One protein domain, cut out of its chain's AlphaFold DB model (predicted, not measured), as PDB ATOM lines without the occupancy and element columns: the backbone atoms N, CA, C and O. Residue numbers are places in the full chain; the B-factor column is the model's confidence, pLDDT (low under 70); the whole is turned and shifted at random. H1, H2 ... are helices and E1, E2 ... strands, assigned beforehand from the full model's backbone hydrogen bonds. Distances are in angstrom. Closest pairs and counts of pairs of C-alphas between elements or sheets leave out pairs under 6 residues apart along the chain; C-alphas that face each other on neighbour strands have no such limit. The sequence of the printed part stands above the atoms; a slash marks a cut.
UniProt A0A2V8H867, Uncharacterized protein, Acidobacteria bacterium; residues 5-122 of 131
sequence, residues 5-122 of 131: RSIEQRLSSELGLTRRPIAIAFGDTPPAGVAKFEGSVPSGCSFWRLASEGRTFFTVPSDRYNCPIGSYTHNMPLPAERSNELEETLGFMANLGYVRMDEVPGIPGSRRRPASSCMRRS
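Overview. This is residues 5 to 122 of the 131 residues of an uncharacterized protein of Acidobacteria bacterium (UniProt A0A2V8H867). A small antiparallel sheet of three strands has one helix, H2, over one face, running along the strands; from there a row of helices leads away, with H4 beyond H2 and H5 at the far end. H1 lies at the opposite end of the domain, and long unnamed stretches, residues 28 to 43 and 96 to 115, join the parts. The printed part has 118 residues, with five named helices and three named strands in the order H1 E1 H2 E2 H3 H4 H5 E3, and the sheet runs E1, E3, E2. The class is mixed, helices and strands, though under half of the residues, 55 of 118, are in named elements. The whole is compact, with a radius of gyration of the C-alphas of 15.7 A and spans of 40 by 33 by 25 A.

Arrangement. Begin with inner strand E3, residues 116 to 121, and its antiparallel neighbour E1, residues 22 to 27, where N 25 and O 118 are within hydrogen-bond range at 3.0 A. On the other side of E3 look for E2, residues 57 to 59, also antiparallel, with N 59 and O 117 at 2.9 A. H2, residues 44 to 52, is on the sheet at a height of 8.4 A, over E3 and along the strands at 14 degrees on the local plane; its closest C-alphas to E3 are those of Ala 51 and Arg 120, 4.9 A apart. E1, H2 and E2 form a split strand-helix-strand unit, two strands running the same way with E3 between them, and its crossover is left-handed. Move on to the hub H4, residues 68 to 73: it only just touches H2, with 3 pairs of C-alphas within 8 A, closest at Gly 44 and Gly 70, 5.4 A. H3, residues 61 to 64, and H4 touch only at the corner, and only just, with 3 such pairs, closest at C-alphas 64 and 71, 6.2 A. H5, residues 85 to 95, touches H4 about perpendicular at 88 degrees, closest at C-alphas 68 and 86, 4.9 A. H1, residues 5 to 14, touches no helix. Every O i to N i+4 pair is within hydrogen-bond range in H1, H4 and H5, and 4 of 5 in H2; H3 is too short for one.

Along the chain. Find C-alpha 5 at (56.021, 9.040, 6.886), where H1 begins and runs 14.2 A. E1 spans 16.5 A, H2 13.4 A and E2 6.8 A; H3 spans 5.5 A and H4 8.7 A. H5 runs 15.1 A to C-alpha 95 at (56.072, -31.311, -2.862). E3 runs 17.2 A to C-alpha 121 at (53.929, 3.978, -1.155).

Size, cuts and confidence. The C-alphas farthest apart, those of Ser 13 and Glu 81, are 44.7 A apart. The printed part has no cut; its long links are E1 to H2, H4 to H5 and H5 to E3. Look at residue 122 for the one pLDDT under 70.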
ATOM      1  N   ARG A   5      54.592   8.835   7.150       85.88
ATOM      2  CA  ARG A   5      56.021   9.040   6.886       85.88
ATOM      3  C   ARG A   5      56.842   8.613   8.098       85.88
ATOM      4  O   ARG A   5      57.804   7.871   7.928       85.88
ATOM      5  N   SER A   6      56.438   9.030   9.298       90.25
ATOM      6  CA  SER A   6      57.089   8.608  10.544       90.25
ATOM      7  C   SER A   6      57.029   7.085  10.726       90.25
ATOM      8  O   SER A   6      58.048   6.461  11.023       90.25
ATOM      9  N   ILE A   7      55.876   6.460  10.448       90.94
ATOM     10  CA  ILE A   7      55.733   4.994  10.482       90.94
ATOM     11  C   ILE A   7      56.681   4.321   9.478       90.94
ATOM     12  O   ILE A   7      57.370   3.371   9.838       90.94
ATOM     13  N   GLU A   8      56.750   4.811   8.235       90.44
ATOM     14  CA  GLU A   8      57.652   4.262   7.217       90.44
ATOM     15  C   GLU A   8      59.120   4.352   7.649       90.44
ATOM     16  O   GLU A   8      59.852   3.372   7.523       90.44
ATOM     17  N   GLN A   9      59.547   5.502   8.179       91.12
ATOM     18  CA  GLN A   9      60.916   5.713   8.656       91.12
ATOM     19  C   GLN A   9      61.265   4.769   9.806       91.12
ATOM     20  O   GLN A   9      62.328   4.149   9.787       91.12
ATOM     21  N   ARG A  10      60.357   4.613  10.774       94.00
ATOM     22  CA  ARG A  10      60.561   3.718  11.916       94.00
ATOM     23  C   ARG A  10      60.609   2.254  11.485       94.00
ATOM     24  O   ARG A  10      61.538   1.554  11.848       94.00
ATOM     25  N   LEU A  11      59.677   1.800  10.645       92.81
ATOM     26  CA  LEU A  11      59.713   0.431  10.113       92.81
ATOM     27  C   LEU A  11      60.989   0.164   9.308       92.81
ATOM     28  O   LEU A  11      61.580  -0.901   9.437       92.81
ATOM     29  N   SER A  12      61.416   1.127   8.489       92.50
ATOM     30  CA  SER A  12      62.597   0.955   7.638       92.50
ATOM     31  C   SER A  12      63.891   0.897   8.445       92.50
ATOM     32  O   SER A  12      64.753   0.085   8.128       92.50
ATOM     33  N   SER A  13      64.020   1.734   9.479       95.12
ATOM     34  CA  SER A  13      65.207   1.769  10.343       95.12
ATOM     35  C   SER A  13      65.286   0.554  11.264       95.12
ATOM     36  O   SER A  13      66.294  -0.144  11.248       95.12
ATOM     37  N   GLU A  14      64.216   0.255  12.001       96.75
ATOM     38  CA  GLU A  14      64.208  -0.813  13.011       96.75
ATOM     39  C   GLU A  14      64.291  -2.218  12.397       96.75
ATOM     40  O   GLU A  14      64.864  -3.123  12.995       96.75
ATOM     41  N   LEU A  15      63.730  -2.423  11.196       95.69
ATOM     42  CA  LEU A  15      63.749  -3.723  10.510       95.69
ATOM     43  C   LEU A  15      64.836  -3.825   9.427       95.69
ATOM     44  O   LEU A  15      64.888  -4.828   8.718       95.69
ATOM     45  N   GLY A  16      65.670  -2.790   9.251       95.44
ATOM     46  CA  GLY A  16      66.737  -2.775   8.241       95.44
ATOM     47  C   GLY A  16      66.232  -2.978   6.807       95.44
ATOM     48  O   GLY A  16      66.842  -3.707   6.022       95.44
ATOM     49  N   LEU A  17      65.086  -2.388   6.454       92.81
ATOM     50  CA  LEU A  17      64.431  -2.664   5.174       92.81
ATOM     51  C   LEU A  17      65.216  -2.070   4.000       92.81
ATOM     52  O   LEU A  17      65.431  -0.863   3.915       92.81
ATOM     53  N   THR A  18      65.547  -2.908   3.019       90.12
ATOM     54  CA  THR A  18      66.169  -2.480   1.752       90.12
ATOM     55  C   THR A  18      65.154  -1.984   0.721       90.12
ATOM     56  O   THR A  18      65.516  -1.365  -0.278       90.12
ATOM     57  N   ARG A  19      63.861  -2.241   0.954       86.50
ATOM     58  CA  ARG A  19      62.744  -1.770   0.129       86.50
ATOM     59  C   ARG A  19      61.777  -0.966   0.981       86.50
ATOM     60  O   ARG A  19      61.491  -1.329   2.119       86.50
ATOM     61  N   ARG A  20      61.233   0.106   0.406       86.56
ATOM     62  CA  ARG A  20      60.260   0.947   1.104       86.56
ATOM     63  C   ARG A  20      58.952   0.184   1.368       86.56
ATOM     64  O   ARG A  20      58.416  -0.409   0.427       86.56
ATOM     65  N   PRO A  21      58.405   0.254   2.594       91.44
ATOM     66  CA  PRO A  21      57.073  -0.243   2.905       91.44
ATOM     67  C   PRO A  21      55.990   0.325   1.983       91.44
ATOM     68  O   PRO A  21      56.069   1.461   1.501       91.44
ATOM     69  N   ILE A  22      54.934  -0.462   1.803       91.69
ATOM     70  CA  ILE A  22      53.715  -0.053   1.107       91.69
ATOM     71  C   ILE A  22      52.541  -0.016   2.080       91.69
ATOM     72  O   ILE A  22      52.515  -0.744   3.074       91.69
ATOM     73  N   ALA A  23      51.547   0.805   1.759       90.12
ATOM     74  CA  ALA A  23      50.257   0.803   2.423       90.12
ATOM     75  C   ALA A  23      49.235   0.108   1.519       90.12
ATOM     76  O   ALA A  23      49.077   0.486   0.353       90.12
ATOM     77  N   ILE A  24      48.531  -0.879   2.074       89.88
ATOM     78  CA  ILE A  24      47.423  -1.574   1.419       89.88
ATOM     79  C   ILE A  24      46.143  -1.242   2.182       89.88
ATOM     80  O   ILE A  24      46.111  -1.335   3.409       89.88
ATOM     81  N   ALA A  25      45.096  -0.847   1.465       90.19
ATOM     82  CA  ALA A  25      43.765  -0.648   2.027       90.19
ATOM     83  C   ALA A  25      42.759  -1.515   1.272       90.19
ATOM     84  O   ALA A  25      42.749  -1.503   0.044       90.19
ATOM     85  N   PHE A  26      41.920  -2.241   2.005       90.50
ATOM     86  CA  PHE A  26      40.833  -3.058   1.467       90.50
ATOM     87  C   PHE A  26      39.507  -2.319   1.646       90.50
ATOM     88  O   PHE A  26      39.283  -1.731   2.705       90.50
ATOM     89  N   GLY A  27      38.642  -2.348   0.634       90.38
ATOM     90  CA  GLY A  27      37.349  -1.668   0.674       90.38
ATOM     91  C   GLY A  27      36.293  -2.347  -0.193       90.38
ATOM     92  O   GLY A  27      36.607  -3.183  -1.042       90.38
ATOM     93  N   ASP A  28      35.038  -1.965   0.030       90.94
ATOM     94  CA  ASP A  28      33.876  -2.487  -0.704       90.94
ATOM     95  C   ASP A  28      33.578  -1.675  -1.975       90.94
ATOM     96  O   ASP A  28      32.809  -2.098  -2.833       90.94
ATOM     97  N   THR A  29      34.224  -0.519  -2.131       89.69
ATOM     98  CA  THR A  29      34.128   0.338  -3.315       89.69
ATOM     99  C   THR A  29      35.516   0.778  -3.785       89.69
ATOM    100  O   THR A  29      36.484   0.741  -3.012       89.69
ATOM    101  N   PRO A  30      35.672   1.157  -5.065       89.06
ATOM    102  CA  PRO A  30      36.903   1.769  -5.542       89.06
ATOM    103  C   PRO A  30      37.230   3.067  -4.781       89.06
ATOM    104  O   PRO A  30      36.341   3.889  -4.555       89.06
ATOM    105  N   PRO A  31      38.498   3.291  -4.400       88.81
ATOM    106  CA  PRO A  31      38.916   4.539  -3.770       88.81
ATOM    107  C   PRO A  31      38.790   5.730  -4.734       88.81
ATOM    108  O   PRO A  31      39.285   5.689  -5.859       88.81
ATOM    109  N   ALA A  32      38.191   6.827  -4.266       88.38
ATOM    110  CA  ALA A  32      38.106   8.072  -5.027       88.38
ATOM    111  C   ALA A  32      39.498   8.618  -5.404       88.38
ATOM    112  O   ALA A  32      40.417   8.632  -4.582       88.38
ATOM    113  N   GLY A  33      39.642   9.094  -6.645       90.56
ATOM    114  CA  GLY A  33      40.856   9.762  -7.131       90.56
ATOM    115  C   GLY A  33      42.070   8.854  -7.362       90.56
ATOM    116  O   GLY A  33      43.162   9.360  -7.610       90.56
ATOM    117  N   VAL A  34      41.911   7.530  -7.289       93.44
ATOM    118  CA  VAL A  34      42.975   6.563  -7.589       93.44
ATOM    119  C   VAL A  34      42.598   5.793  -8.847       93.44
ATOM    120  O   VAL A  34      41.498   5.258  -8.944       93.44
ATOM    121  N   ALA A  35      43.514   5.722  -9.810       95.50
ATOM    122  CA  ALA A  35      43.286   4.988 -11.048       95.50
ATOM    123  C   ALA A  35      43.224   3.471 -10.804       95.50
ATOM    124  O   ALA A  35      43.929   2.929  -9.942       95.50
ATOM    125  N   LYS A  36      42.398   2.780 -11.596       96.31
ATOM    126  CA  LYS A  36      42.415   1.316 -11.651       96.31
ATOM    127  C   LYS A  36      43.752   0.866 -12.234       96.31
ATOM    128  O   LYS A  36      44.317   1.533 -13.095       96.31
ATOM    129  N   PHE A  37      44.265  -0.262 -11.765       96.62
ATOM    130  CA  PHE A  37      45.385  -0.920 -12.413       96.62
ATOM    131  C   PHE A  37      45.024  -1.334 -13.845       96.62
ATOM    132  O   PHE A  37      43.954  -1.892 -14.086       96.62
ATOM    133  N   GLU A  38      45.945  -1.094 -14.773       95.06
ATOM    134  CA  GLU A  38      45.836  -1.509 -16.168       95.06
ATOM    135  C   GLU A  38      46.872  -2.588 -16.492       95.06
ATOM    136  O   GLU A  38      48.014  -2.539 -16.024       95.06
ATOM    137  N   GLY A  39      46.464  -3.546 -17.327       93.94
ATOM    138  CA  GLY A  39      47.268  -4.700 -17.721       93.94
ATOM    139  C   GLY A  39      47.098  -5.899 -16.790       93.94
ATOM    140  O   GLY A  39      46.151  -5.988 -16.011       93.94
ATOM    141  N   SER A  40      48.036  -6.839 -16.877       94.62
ATOM    142  CA  SER A  40      48.073  -8.043 -16.050       94.62
ATOM    143  C   SER A  40      49.452  -8.223 -15.421       94.62
ATOM    144  O   SER A  40      50.463  -7.711 -15.901       94.62
ATOM    145  N   VAL A  41      49.487  -8.944 -14.305       94.69
ATOM    146  CA  VAL A  41      50.722  -9.352 -13.635       94.69
ATOM    147  C   VAL A  41      50.693 -10.860 -13.402       94.69
ATOM    148  O   VAL A  41      49.604 -11.437 -13.304       94.69
ATOM    149  N   PRO A  42      51.859 -11.515 -13.292       93.19
ATOM    150  CA  PRO A  42      51.913 -12.959 -13.078       93.19
ATOM    151  C   PRO A  42      51.519 -13.364 -11.653       93.19
ATOM    152  O   PRO A  42      51.264 -14.531 -11.405       93.19
ATOM    153  N   SER A  43      51.511 -12.432 -10.692       93.69
ATOM    154  CA  SER A  43      51.269 -12.751  -9.282       93.69
ATOM    155  C   SER A  43      50.806 -11.542  -8.466       93.69
ATOM    156  O   SER A  43      51.170 -10.401  -8.755       93.69
ATOM    157  N   GLY A  44      50.069 -11.780  -7.377       91.81
ATOM    158  CA  GLY A  44      49.593 -10.718  -6.485       91.81
ATOM    159  C   GLY A  44      50.726  -9.923  -5.822       91.81
ATOM    160  O   GLY A  44      50.611  -8.709  -5.657       91.81
ATOM    161  N   CYS A  45      51.854 -10.571  -5.509       92.12
ATOM    162  CA  CYS A  45      53.032  -9.903  -4.944       92.12
ATOM    163  C   CYS A  45      53.706  -8.933  -5.933       92.12
ATOM    164  O   CYS A  45      54.376  -7.989  -5.509       92.12
ATOM    165  N   SER A  46      53.468  -9.084  -7.243       94.75
ATOM    166  CA  SER A  46      53.927  -8.113  -8.243       94.75
ATOM    167  C   SER A  46      53.323  -6.729  -8.001       94.75
ATOM    168  O   SER A  46      54.017  -5.726  -8.163       94.75
ATOM    169  N   PHE A  47      52.073  -6.645  -7.532       94.44
ATOM    170  CA  PHE A  47      51.460  -5.363  -7.176       94.44
ATOM    171  C   PHE A  47      52.190  -4.670  -6.023       94.44
ATOM    172  O   PHE A  47      52.361  -3.451  -6.051       94.44
ATOM    173  N   TRP A  48      52.682  -5.434  -5.044       92.12
ATOM    174  CA  TRP A  48      53.437  -4.883  -3.920       92.12
ATOM    175  C   TRP A  48      54.752  -4.265  -4.383       92.12
ATOM    176  O   TRP A  48      55.084  -3.149  -3.985       92.12
ATOM    177  N   ARG A  49      55.459  -4.950  -5.289       92.50
ATOM    178  CA  ARG A  49      56.670  -4.419  -5.921       92.50
ATOM    179  C   ARG A  49      56.376  -3.109  -6.653       92.50
ATOM    180  O   ARG A  49      57.016  -2.101  -6.363       92.50
ATOM    181  N   LEU A  50      55.368  -3.097  -7.524       94.00
ATOM    182  CA  LEU A  50      54.983  -1.915  -8.301       94.00
ATOM    183  C   LEU A  50      54.608  -0.720  -7.408       94.00
ATOM    184  O   LEU A  50      55.008   0.414  -7.678       94.00
ATOM    185  N   ALA A  51      53.881  -0.963  -6.316       93.00
ATOM    186  CA  ALA A  51      53.563   0.069  -5.334       93.00
ATOM    187  C   ALA A  51      54.812   0.565  -4.581       93.00
ATOM    188  O   ALA A  51      54.965   1.768  -4.354       93.00
ATOM    189  N   SER A  52      55.747  -0.334  -4.247       90.19
ATOM    190  CA  SER A  52      57.022   0.016  -3.600       90.19
ATOM    191  C   SER A  52      57.946   0.845  -4.503       90.19
ATOM    192  O   SER A  52      58.730   1.662  -4.011       90.19
ATOM    193  N   GLU A  53      57.807   0.709  -5.824       91.00
ATOM    194  CA  GLU A  53      58.484   1.524  -6.843       91.00
ATOM    195  C   GLU A  53      57.840   2.917  -6.991       91.00
ATOM    196  O   GLU A  53      58.447   3.827  -7.546       91.00
ATOM    197  N   GLY A  54      56.673   3.150  -6.380       89.19
ATOM    198  CA  GLY A  54      56.026   4.463  -6.286       89.19
ATOM    199  C   GLY A  54      54.706   4.577  -7.041       89.19
ATOM    200  O   GLY A  54      54.071   5.629  -6.976       89.19
ATOM    201  N   ARG A  55      54.256   3.513  -7.715       93.25
ATOM    202  CA  ARG A  55      52.942   3.506  -8.366       93.25
ATOM    203  C   ARG A  55      51.830   3.526  -7.313       93.25
ATOM    204  O   ARG A  55      51.957   2.947  -6.237       93.25
ATOM    205  N   THR A  56      50.731   4.199  -7.638       94.00
ATOM    206  CA  THR A  56      49.510   4.222  -6.824       94.00
ATOM    207  C   THR A  56      48.346   3.806  -7.703       94.00
ATOM    208  O   THR A  56      48.143   4.397  -8.759       94.00
ATOM    209  N   PHE A  57      47.630   2.763  -7.298       95.88
ATOM    210  CA  PHE A  57      46.528   2.190  -8.066       95.88
ATOM    211  C   PHE A  57      45.621   1.367  -7.152       95.88
ATOM    212  O   PHE A  57      46.018   0.968  -6.053       95.88
ATOM    213  N   PHE A  58      44.412   1.074  -7.619       95.75
ATOM    214  CA  PHE A  58      43.580   0.040  -7.017       95.75
ATOM    215  C   PHE A  58      43.406  -1.144  -7.959       95.75
ATOM    216  O   PHE A  58      43.500  -1.009  -9.176       95.75
ATOM    217  N   THR A  59      43.139  -2.304  -7.381       95.12
ATOM    218  CA  THR A  59      42.799  -3.525  -8.109       95.12
ATOM    219  C   THR A  59      41.452  -4.054  -7.634       95.12
ATOM    220  O   THR A  59      41.047  -3.810  -6.492       95.12
ATOM    221  N   VAL A  60      40.786  -4.812  -8.494       93.88
ATOM    222  CA  VAL A  60      39.573  -5.593  -8.207       93.88
ATOM    223  C   VAL A  60      39.919  -7.094  -8.178       93.88
ATOM    224  O   VAL A  60      41.043  -7.453  -8.545       93.88
ATOM    225  N   PRO A  61      39.012  -7.998  -7.750       92.62
ATOM    226  CA  PRO A  61      39.302  -9.431  -7.682       92.62
ATOM    227  C   PRO A  61      39.860 -10.023  -8.983       92.62
ATOM    228  O   PRO A  61      40.844 -10.758  -8.932       92.62
ATOM    229  N   SER A  62      39.323  -9.627 -10.144       92.81
ATOM    230  CA  SER A  62      39.761 -10.150 -11.447       92.81
ATOM    231  C   SER A  62      41.226  -9.885 -11.775       92.81
ATOM    232  O   SER A  62      41.848 -10.676 -12.477       92.81
ATOM    233  N   ASP A  63      41.807  -8.816 -11.231       94.00
ATOM    234  CA  ASP A  63      43.214  -8.481 -11.466       94.00
ATOM    235  C   ASP A  63      44.159  -9.447 -10.715       94.00
ATOM    236  O   ASP A  63      45.366  -9.459 -10.957       94.00
ATOM    237  N   ARG A  64      43.628 -10.260  -9.786       90.25
ATOM    238  CA  ARG A  64      44.389 -11.198  -8.943       90.25
ATOM    239  C   ARG A  64      44.271 -12.662  -9.328       90.25
ATOM    240  O   ARG A  64      44.980 -13.471  -8.736       90.25
ATOM    241  N   TYR A  65      43.447 -13.008 -10.316       92.50
ATOM    242  CA  TYR A  65      43.182 -14.411 -10.658       92.50
ATOM    243  C   TYR A  65      44.420 -15.192 -11.112       92.50
ATOM    244  O   TYR A  65      44.421 -16.412 -11.071       92.50
ATOM    245  N   ASN A  66      45.510 -14.510 -11.468       94.12
ATOM    246  CA  ASN A  66      46.791 -15.151 -11.773       94.12
ATOM    247  C   ASN A  66      47.577 -15.590 -10.522       94.12
ATOM    248  O   ASN A  66      48.718 -16.021 -10.636       94.12
ATOM    249  N   CYS A  67      47.024 -15.442  -9.316       95.31
ATOM    250  CA  CYS A  67      47.709 -15.779  -8.075       95.31
ATOM    251  C   CYS A  67      46.770 -16.499  -7.097       95.31
ATOM    252  O   CYS A  67      46.213 -15.841  -6.214       95.31
ATOM    253  N   PRO A  68      46.639 -17.836  -7.185       95.06
ATOM    254  CA  PRO A  68      45.742 -18.606  -6.321       95.06
ATOM    255  C   PRO A  68      45.974 -18.372  -4.823       95.06
ATOM    256  O   PRO A  68      45.035 -18.088  -4.081       95.06
ATOM    257  N   ILE A  69      47.240 -18.355  -4.387       93.88
ATOM    258  CA  ILE A  69      47.621 -18.060  -2.994       93.88
ATOM    259  C   ILE A  69      47.231 -16.630  -2.588       93.88
ATOM    260  O   ILE A  69      46.719 -16.397  -1.492       93.88
ATOM    261  N   GLY A  70      47.446 -15.651  -3.470       92.69
ATOM    262  CA  GLY A  70      47.074 -14.255  -3.234       92.69
ATOM    263  C   GLY A  70      45.559 -14.048  -3.158       92.69
ATOM    264  O   GLY A  70      45.094 -13.248  -2.348       92.69
ATOM    265  N   SER A  71      44.802 -14.773  -3.980       93.06
ATOM    266  CA  SER A  71      43.339 -14.813  -3.961       93.06
ATOM    267  C   SER A  71      42.801 -15.442  -2.676       93.06
ATOM    268  O   SER A  71      41.911 -14.869  -2.051       93.06
ATOM    269  N   TYR A  72      43.386 -16.558  -2.232       92.56
ATOM    270  CA  TYR A  72      43.034 -17.209  -0.969       92.56
ATOM    271  C   TYR A  72      43.304 -16.299   0.241       92.56
ATOM    272  O   TYR A  72      42.392 -15.968   0.998       92.56
ATOM    273  N   THR A  73      44.538 -15.811   0.383       91.69
ATOM    274  CA  THR A  73      44.964 -15.002   1.543       91.69
ATOM    275  C   THR A  73      44.215 -13.672   1.659       91.69
ATOM    276  O   THR A  73      43.886 -13.240   2.764       91.69
ATOM    277  N   HIS A  74      43.864 -13.032   0.539       90.88
ATOM    278  CA  HIS A  74      43.061 -11.804   0.539       90.88
ATOM    279  C   HIS A  74      41.545 -12.044   0.467       90.88
ATOM    280  O   HIS A  74      40.794 -11.068   0.432       90.88
ATOM    281  N   ASN A  75      41.092 -13.305   0.466       91.69
ATOM    282  CA  ASN A  75      39.683 -13.701   0.346       91.69
ATOM    283  C   ASN A  75      38.986 -13.037  -0.859       91.69
ATOM    284  O   ASN A  75      37.888 -12.486  -0.769       91.69
ATOM    285  N   MET A  76      39.677 -13.081  -1.997       90.62
ATOM    286  CA  MET A  76      39.198 -12.682  -3.318       90.62
ATOM    287  C   MET A  76      39.154 -13.943  -4.189       90.62
ATOM    288  O   MET A  76      40.129 -14.219  -4.896       90.62
ATOM    289  N   PRO A  77      38.086 -14.754  -4.068       88.12
ATOM    290  CA  PRO A  77      38.056 -16.102  -4.616       88.12
ATOM    291  C   PRO A  77      38.256 -16.100  -6.132       88.12
ATOM    292  O   PRO A  77      37.820 -15.184  -6.831       88.12
ATOM    293  N   LEU A  78      38.929 -17.144  -6.613       93.19
ATOM    294  CA  LEU A  78      39.045 -17.428  -8.037       93.19
ATOM    295  C   LEU A  78      37.657 -17.727  -8.630       93.19
ATOM    296  O   LEU A  78      36.760 -18.163  -7.899       93.19
ATOM    297  N   PRO A  79      37.471 -17.509  -9.942       94.19
ATOM    298  CA  PRO A  79      36.266 -17.957 -10.627       94.19
ATOM    299  C   PRO A  79      36.162 -19.491 -10.570       94.19
ATOM    300  O   PRO A  79      37.175 -20.182 -10.426       94.19
ATOM    301  N   ALA A  80      34.941 -20.026 -10.644       92.44
ATOM    302  CA  ALA A  80      34.670 -21.447 -10.403       92.44
ATOM    303  C   ALA A  80      35.481 -22.365 -11.332       92.44
ATOM    304  O   ALA A  80      35.983 -23.401 -10.897       92.44
ATOM    305  N   GLU A  81      35.687 -21.929 -12.574       95.12
ATOM    306  CA  GLU A  81      36.430 -22.634 -13.618       95.12
ATOM    307  C   GLU A  81      37.932 -22.760 -13.312       95.12
ATOM    308  O   GLU A  81      38.615 -23.553 -13.949       95.12
ATOM    309  N   ARG A  82      38.448 -21.980 -12.352       94.06
ATOM    310  CA  ARG A  82      39.858 -21.960 -11.920       94.06
ATOM    311  C   ARG A  82      40.022 -22.328 -10.442       94.06
ATOM    312  O   ARG A  82      41.058 -22.060  -9.839       94.06
ATOM    313  N   SER A  83      38.984 -22.884  -9.817       89.19
ATOM    314  CA  SER A  83      38.974 -23.173  -8.376       89.19
ATOM    315  C   SER A  83      40.010 -24.227  -7.959       89.19
ATOM    316  O   SER A  83      40.569 -24.121  -6.866       89.19
ATOM    317  N   ASN A  84      40.330 -25.173  -8.847       94.50
ATOM    318  CA  ASN A  84      41.348 -26.213  -8.662       94.50
ATOM    319  C   ASN A  84      42.781 -25.664  -8.556       94.50
ATOM    320  O   ASN A  84      43.627 -26.283  -7.915       94.50
ATOM    321  N   GLU A  85      43.067 -24.490  -9.129       95.94
ATOM    322  CA  GLU A  85      44.433 -23.952  -9.176       95.94
ATOM    323  C   GLU A  85      45.027 -23.687  -7.787       95.94
ATOM    324  O   GLU A  85      46.248 -23.717  -7.609       95.94
ATOM    325  N   LEU A  86      44.181 -23.420  -6.785       93.88
ATOM    326  CA  LEU A  86      44.634 -23.269  -5.405       93.88
ATOM    327  C   LEU A  86      45.197 -24.585  -4.861       93.88
ATOM    328  O   LEU A  86      46.294 -24.587  -4.305       93.88
ATOM    329  N   GLU A  87      44.467 -25.685  -5.033       93.94
ATOM    330  CA  GLU A  87      44.875 -27.011  -4.560       93.94
ATOM    331  C   GLU A  87      46.126 -27.491  -5.297       93.94
ATOM    332  O   GLU A  87      47.069 -27.958  -4.659       93.94
ATOM    333  N   GLU A  88      46.188 -27.287  -6.614       95.94
ATOM    334  CA  GLU A  88      47.368 -27.598  -7.428       95.94
ATOM    335  C   GLU A  88      48.601 -26.810  -6.963       95.94
ATOM    336  O   GLU A  88      49.681 -27.378  -6.785       95.94
ATOM    337  N   THR A  89      48.440 -25.508  -6.696       95.56
ATOM    338  CA  THR A  89      49.537 -24.663  -6.202       95.56
ATOM    339  C   THR A  89      49.998 -25.101  -4.812       95.56
ATOM    340  O   THR A  89      51.201 -25.187  -4.565       95.56
ATOM    341  N   LEU A  90      49.068 -25.400  -3.899       95.19
ATOM    342  CA  LEU A  90      49.393 -25.883  -2.555       95.19
ATOM    343  C   LEU A  90      50.086 -27.250  -2.599       95.19
ATOM    344  O   LEU A  90      51.083 -27.441  -1.907       95.19
ATOM    345  N   GLY A  91      49.623 -28.166  -3.453       95.75
ATOM    346  CA  GLY A  91      50.259 -29.464  -3.672       95.75
ATOM    347  C   GLY A  91      51.681 -29.329  -4.220       95.75
ATOM    348  O   GLY A  91      52.600 -29.987  -3.733       95.75
ATOM    349  N   PHE A  92      51.897 -28.416  -5.170       96.25
ATOM    350  CA  PHE A  92      53.233 -28.096  -5.673       96.25
ATOM    351  C   PHE A  92      54.145 -27.525  -4.576       96.25
ATOM    352  O   PHE A  92      55.277 -27.980  -4.415       96.25
ATOM    353  N   MET A  93      53.648 -26.573  -3.780       96.00
ATOM    354  CA  MET A  93      54.386 -26.017  -2.642       96.00
ATOM    355  C   MET A  93      54.725 -27.091  -1.602       96.00
ATOM    356  O   MET A  93      55.834 -27.081  -1.071       96.00
ATOM    357  N   ALA A  94      53.814 -28.033  -1.346       95.75
ATOM    358  CA  ALA A  94      54.045 -29.137  -0.424       95.75
ATOM    359  C   ALA A  94      55.095 -30.125  -0.940       95.75
ATOM    360  O   ALA A  94      55.987 -30.515  -0.189       95.75
ATOM    361  N   ASN A  95      55.059 -30.462  -2.231       97.06
ATOM    362  CA  ASN A  95      56.072 -31.311  -2.862       97.06
ATOM    363  C   ASN A  95      57.479 -30.686  -2.803       97.06
ATOM    364  O   ASN A  95      58.473 -31.382  -2.631       97.06
ATOM    365  N   LEU A  96      57.561 -29.357  -2.900       97.31
ATOM    366  CA  LEU A  96      58.808 -28.608  -2.731       97.31
ATOM    367  C   LEU A  96      59.194 -28.362  -1.260       97.31
ATOM    368  O   LEU A  96      60.234 -27.759  -1.002       97.31
ATOM    369  N   GLY A  97      58.375 -28.798  -0.300       94.94
ATOM    370  CA  GLY A  97      58.634 -28.640   1.130       94.94
ATOM    371  C   GLY A  97      58.418 -27.226   1.680       94.94
ATOM    372  O   GLY A  97      58.882 -26.934   2.778       94.94
ATOM    373  N   TYR A  98      57.722 -26.340   0.957       93.69
ATOM    374  CA  TYR A  98      57.394 -24.990   1.445       93.69
ATOM    375  C   TYR A  98      56.279 -24.976   2.496       93.69
ATOM    376  O   TYR A  98      56.199 -24.033   3.280       93.69
ATOM    377  N   VAL A  99      55.388 -25.969   2.472       93.62
ATOM    378  CA  VAL A  99      54.233 -26.085   3.372       93.62
ATOM    379  C   VAL A  99      53.909 -27.558   3.601       93.62
ATOM    380  O   VAL A  99      54.107 -28.379   2.709       93.62
ATOM    381  N   ARG A 100      53.388 -27.917   4.770       94.50
ATOM    382  CA  ARG A 100      52.807 -29.243   5.007       94.50
ATOM    383  C   ARG A 100      51.293 -29.179   4.825       94.50
ATOM    384  O   ARG A 100      50.653 -28.197   5.185       94.50
ATOM    385  N   MET A 101      50.685 -30.227   4.271       92.62
ATOM    386  CA  MET A 101      49.247 -30.188   3.951       92.62
ATOM    387  C   MET A 101      48.341 -30.035   5.185       92.62
ATOM    388  O   MET A 101      47.246 -29.493   5.072       92.62
ATOM    389  N   ASP A 102      48.797 -30.443   6.367       94.38
ATOM    390  CA  ASP A 102      48.104 -30.223   7.641       94.38
ATOM    391  C   ASP A 102      48.229 -28.783   8.175       94.38
ATOM    392  O   ASP A 102      47.471 -28.398   9.061       94.38
ATOM    393  N   GLU A 103      49.125 -27.963   7.620       92.75
ATOM    394  CA  GLU A 103      49.238 -26.527   7.925       92.75
ATOM    395  C   GLU A 103      48.260 -25.683   7.099       92.75
ATOM    396  O   GLU A 103      47.928 -24.563   7.491       92.75
ATOM    397  N   VAL A 104      47.761 -26.213   5.974       89.69
ATOM    398  CA  VAL A 104      46.866 -25.499   5.047       89.69
ATOM    399  C   VAL A 104      45.626 -24.917   5.742       89.69
ATOM    400  O   VAL A 104      45.347 -23.733   5.528       89.69
ATOM    401  N   PRO A 105      44.911 -25.651   6.623       90.06
ATOM    402  CA  PRO A 105      43.773 -25.092   7.356       90.06
ATOM    403  C   PRO A 105      44.137 -23.902   8.261       90.06
ATOM    404  O   PRO A 105      43.267 -23.106   8.608       90.06
ATOM    405  N   GLY A 106      45.409 -23.782   8.652       91.00
ATOM    406  CA  GLY A 106      45.929 -22.707   9.495       91.00
ATOM    407  C   GLY A 106      46.417 -21.475   8.731       91.00
ATOM    408  O   GLY A 106      46.753 -20.477   9.371       91.00
ATOM    409  N   ILE A 107      46.462 -21.503   7.390       90.12
ATOM    410  CA  ILE A 107      46.949 -20.369   6.596       90.12
ATOM    411  C   ILE A 107      46.031 -19.157   6.827       90.12
ATOM    412  O   ILE A 107      44.834 -19.229   6.529       90.12
ATOM    413  N   PRO A 108      46.569 -18.016   7.303       89.12
ATOM    414  CA  PRO A 108      45.769 -16.825   7.539       89.12
ATOM    415  C   PRO A 108      45.112 -16.312   6.253       89.12
ATOM    416  O   PRO A 108      45.784 -15.978   5.277       89.12
ATOM    417  N   GLY A 109      43.787 -16.202   6.288       89.44
ATOM    418  CA  GLY A 109      42.984 -15.555   5.256       89.44
ATOM    419  C   GLY A 109      42.262 -14.325   5.801       89.44
ATOM    420  O   GLY A 109      41.875 -14.268   6.973       89.44
ATOM    421  N   SER A 110      42.048 -13.326   4.945       86.81
ATOM    422  CA  SER A 110      41.187 -12.190   5.269       86.81
ATOM    423  C   SER A 110      39.773 -12.672   5.606       86.81
ATOM    424  O   SER A 110      39.127 -13.363   4.823       86.81
ATOM    425  N   ARG A 111      39.226 -12.240   6.747       86.94
ATOM    426  CA  ARG A 111      37.828 -12.539   7.116       86.94
ATOM    427  C   ARG A 111      36.810 -11.798   6.246       86.94
ATOM    428  O   ARG A 111      35.670 -12.232   6.133       86.94
ATOM    429  N   ARG A 112      37.211 -10.671   5.652       88.75
ATOM    430  CA  ARG A 112      36.371  -9.856   4.764       88.75
ATOM    431  C   ARG A 112      36.642 -10.210   3.309       88.75
ATOM    432  O   ARG A 112      37.784 -10.519   2.978       88.75
ATOM    433  N   ARG A 113      35.609 -10.082   2.471       90.06
ATOM    434  CA  ARG A 113      35.678 -10.183   1.008       90.06
ATOM    435  C   ARG A 113      35.668  -8.787   0.382       90.06
ATOM    436  O   ARG A 113      34.595  -8.278   0.076       90.06
ATOM    437  N   PRO A 114      36.831  -8.140   0.245       89.69
ATOM    438  CA  PRO A 114      36.908  -6.817  -0.357       89.69
ATOM    439  C   PRO A 114      36.572  -6.835  -1.851       89.69
ATOM    440  O   PRO A 114      37.050  -7.693  -2.596       89.69
ATOM    441  N   ALA A 115      35.822  -5.830  -2.302       90.12
ATOM    442  CA  ALA A 115      35.578  -5.590  -3.724       90.12
ATOM    443  C   ALA A 115      36.737  -4.832  -4.396       90.12
ATOM    444  O   ALA A 115      36.906  -4.888  -5.614       90.12
ATOM    445  N   SER A 116      37.548  -4.120  -3.612       90.88
ATOM    446  CA  SER A 116      38.732  -3.424  -4.097       90.88
ATOM    447  C   SER A 116      39.875  -3.463  -3.088       90.88
ATOM    448  O   SER A 116      39.701  -3.644  -1.877       90.88
ATOM    449  N   SER A 117      41.083  -3.261  -3.596       90.06
ATOM    450  CA  SER A 117      42.239  -2.980  -2.755       90.06
ATOM    451  C   SER A 117      43.111  -1.911  -3.386       90.06
ATOM    452  O   SER A 117      43.520  -2.049  -4.539       90.06
ATOM    453  N   CYS A 118      43.429  -0.884  -2.617       91.31
ATOM    454  CA  CYS A 118      44.324   0.191  -3.004       91.31
ATOM    455  C   CYS A 118      45.742  -0.107  -2.528       91.31
ATOM    456  O   CYS A 118      45.929  -0.513  -1.379       91.31
ATOM    457  N   MET A 119      46.729   0.140  -3.382       90.44
ATOM    458  CA  MET A 119      48.140   0.053  -3.027       90.44
ATOM    459  C   MET A 119      48.866   1.334  -3.392       90.44
ATOM    460  O   MET A 119      48.685   1.888  -4.478       90.44
ATOM    461  N   ARG A 120      49.717   1.786  -2.472       83.12
ATOM    462  CA  ARG A 120      50.581   2.950  -2.663       83.12
ATOM    463  C   ARG A 120      51.820   2.866  -1.780       83.12
ATOM    464  O   ARG A 120      51.856   2.113  -0.806       83.12
ATOM    465  N   ARG A 121      52.803   3.717  -2.063       79.44
ATOM    466  CA  ARG A 121      53.929   3.978  -1.155       79.44
ATOM    467  C   ARG A 121      53.426   4.559   0.173       79.44
ATOM    468  O   ARG A 121      52.615   5.482   0.154       79.44
ATOM    469  N   SER A 122      53.931   4.076   1.310       67.75
ATOM    470  CA  SER A 122      53.436   4.469   2.640       67.75
ATOM    471  C   SER A 122      53.467   5.983   2.911       67.75
ATOM    472  O   SER A 122      52.496   6.511   3.441       67.75
TER     473      SER A 122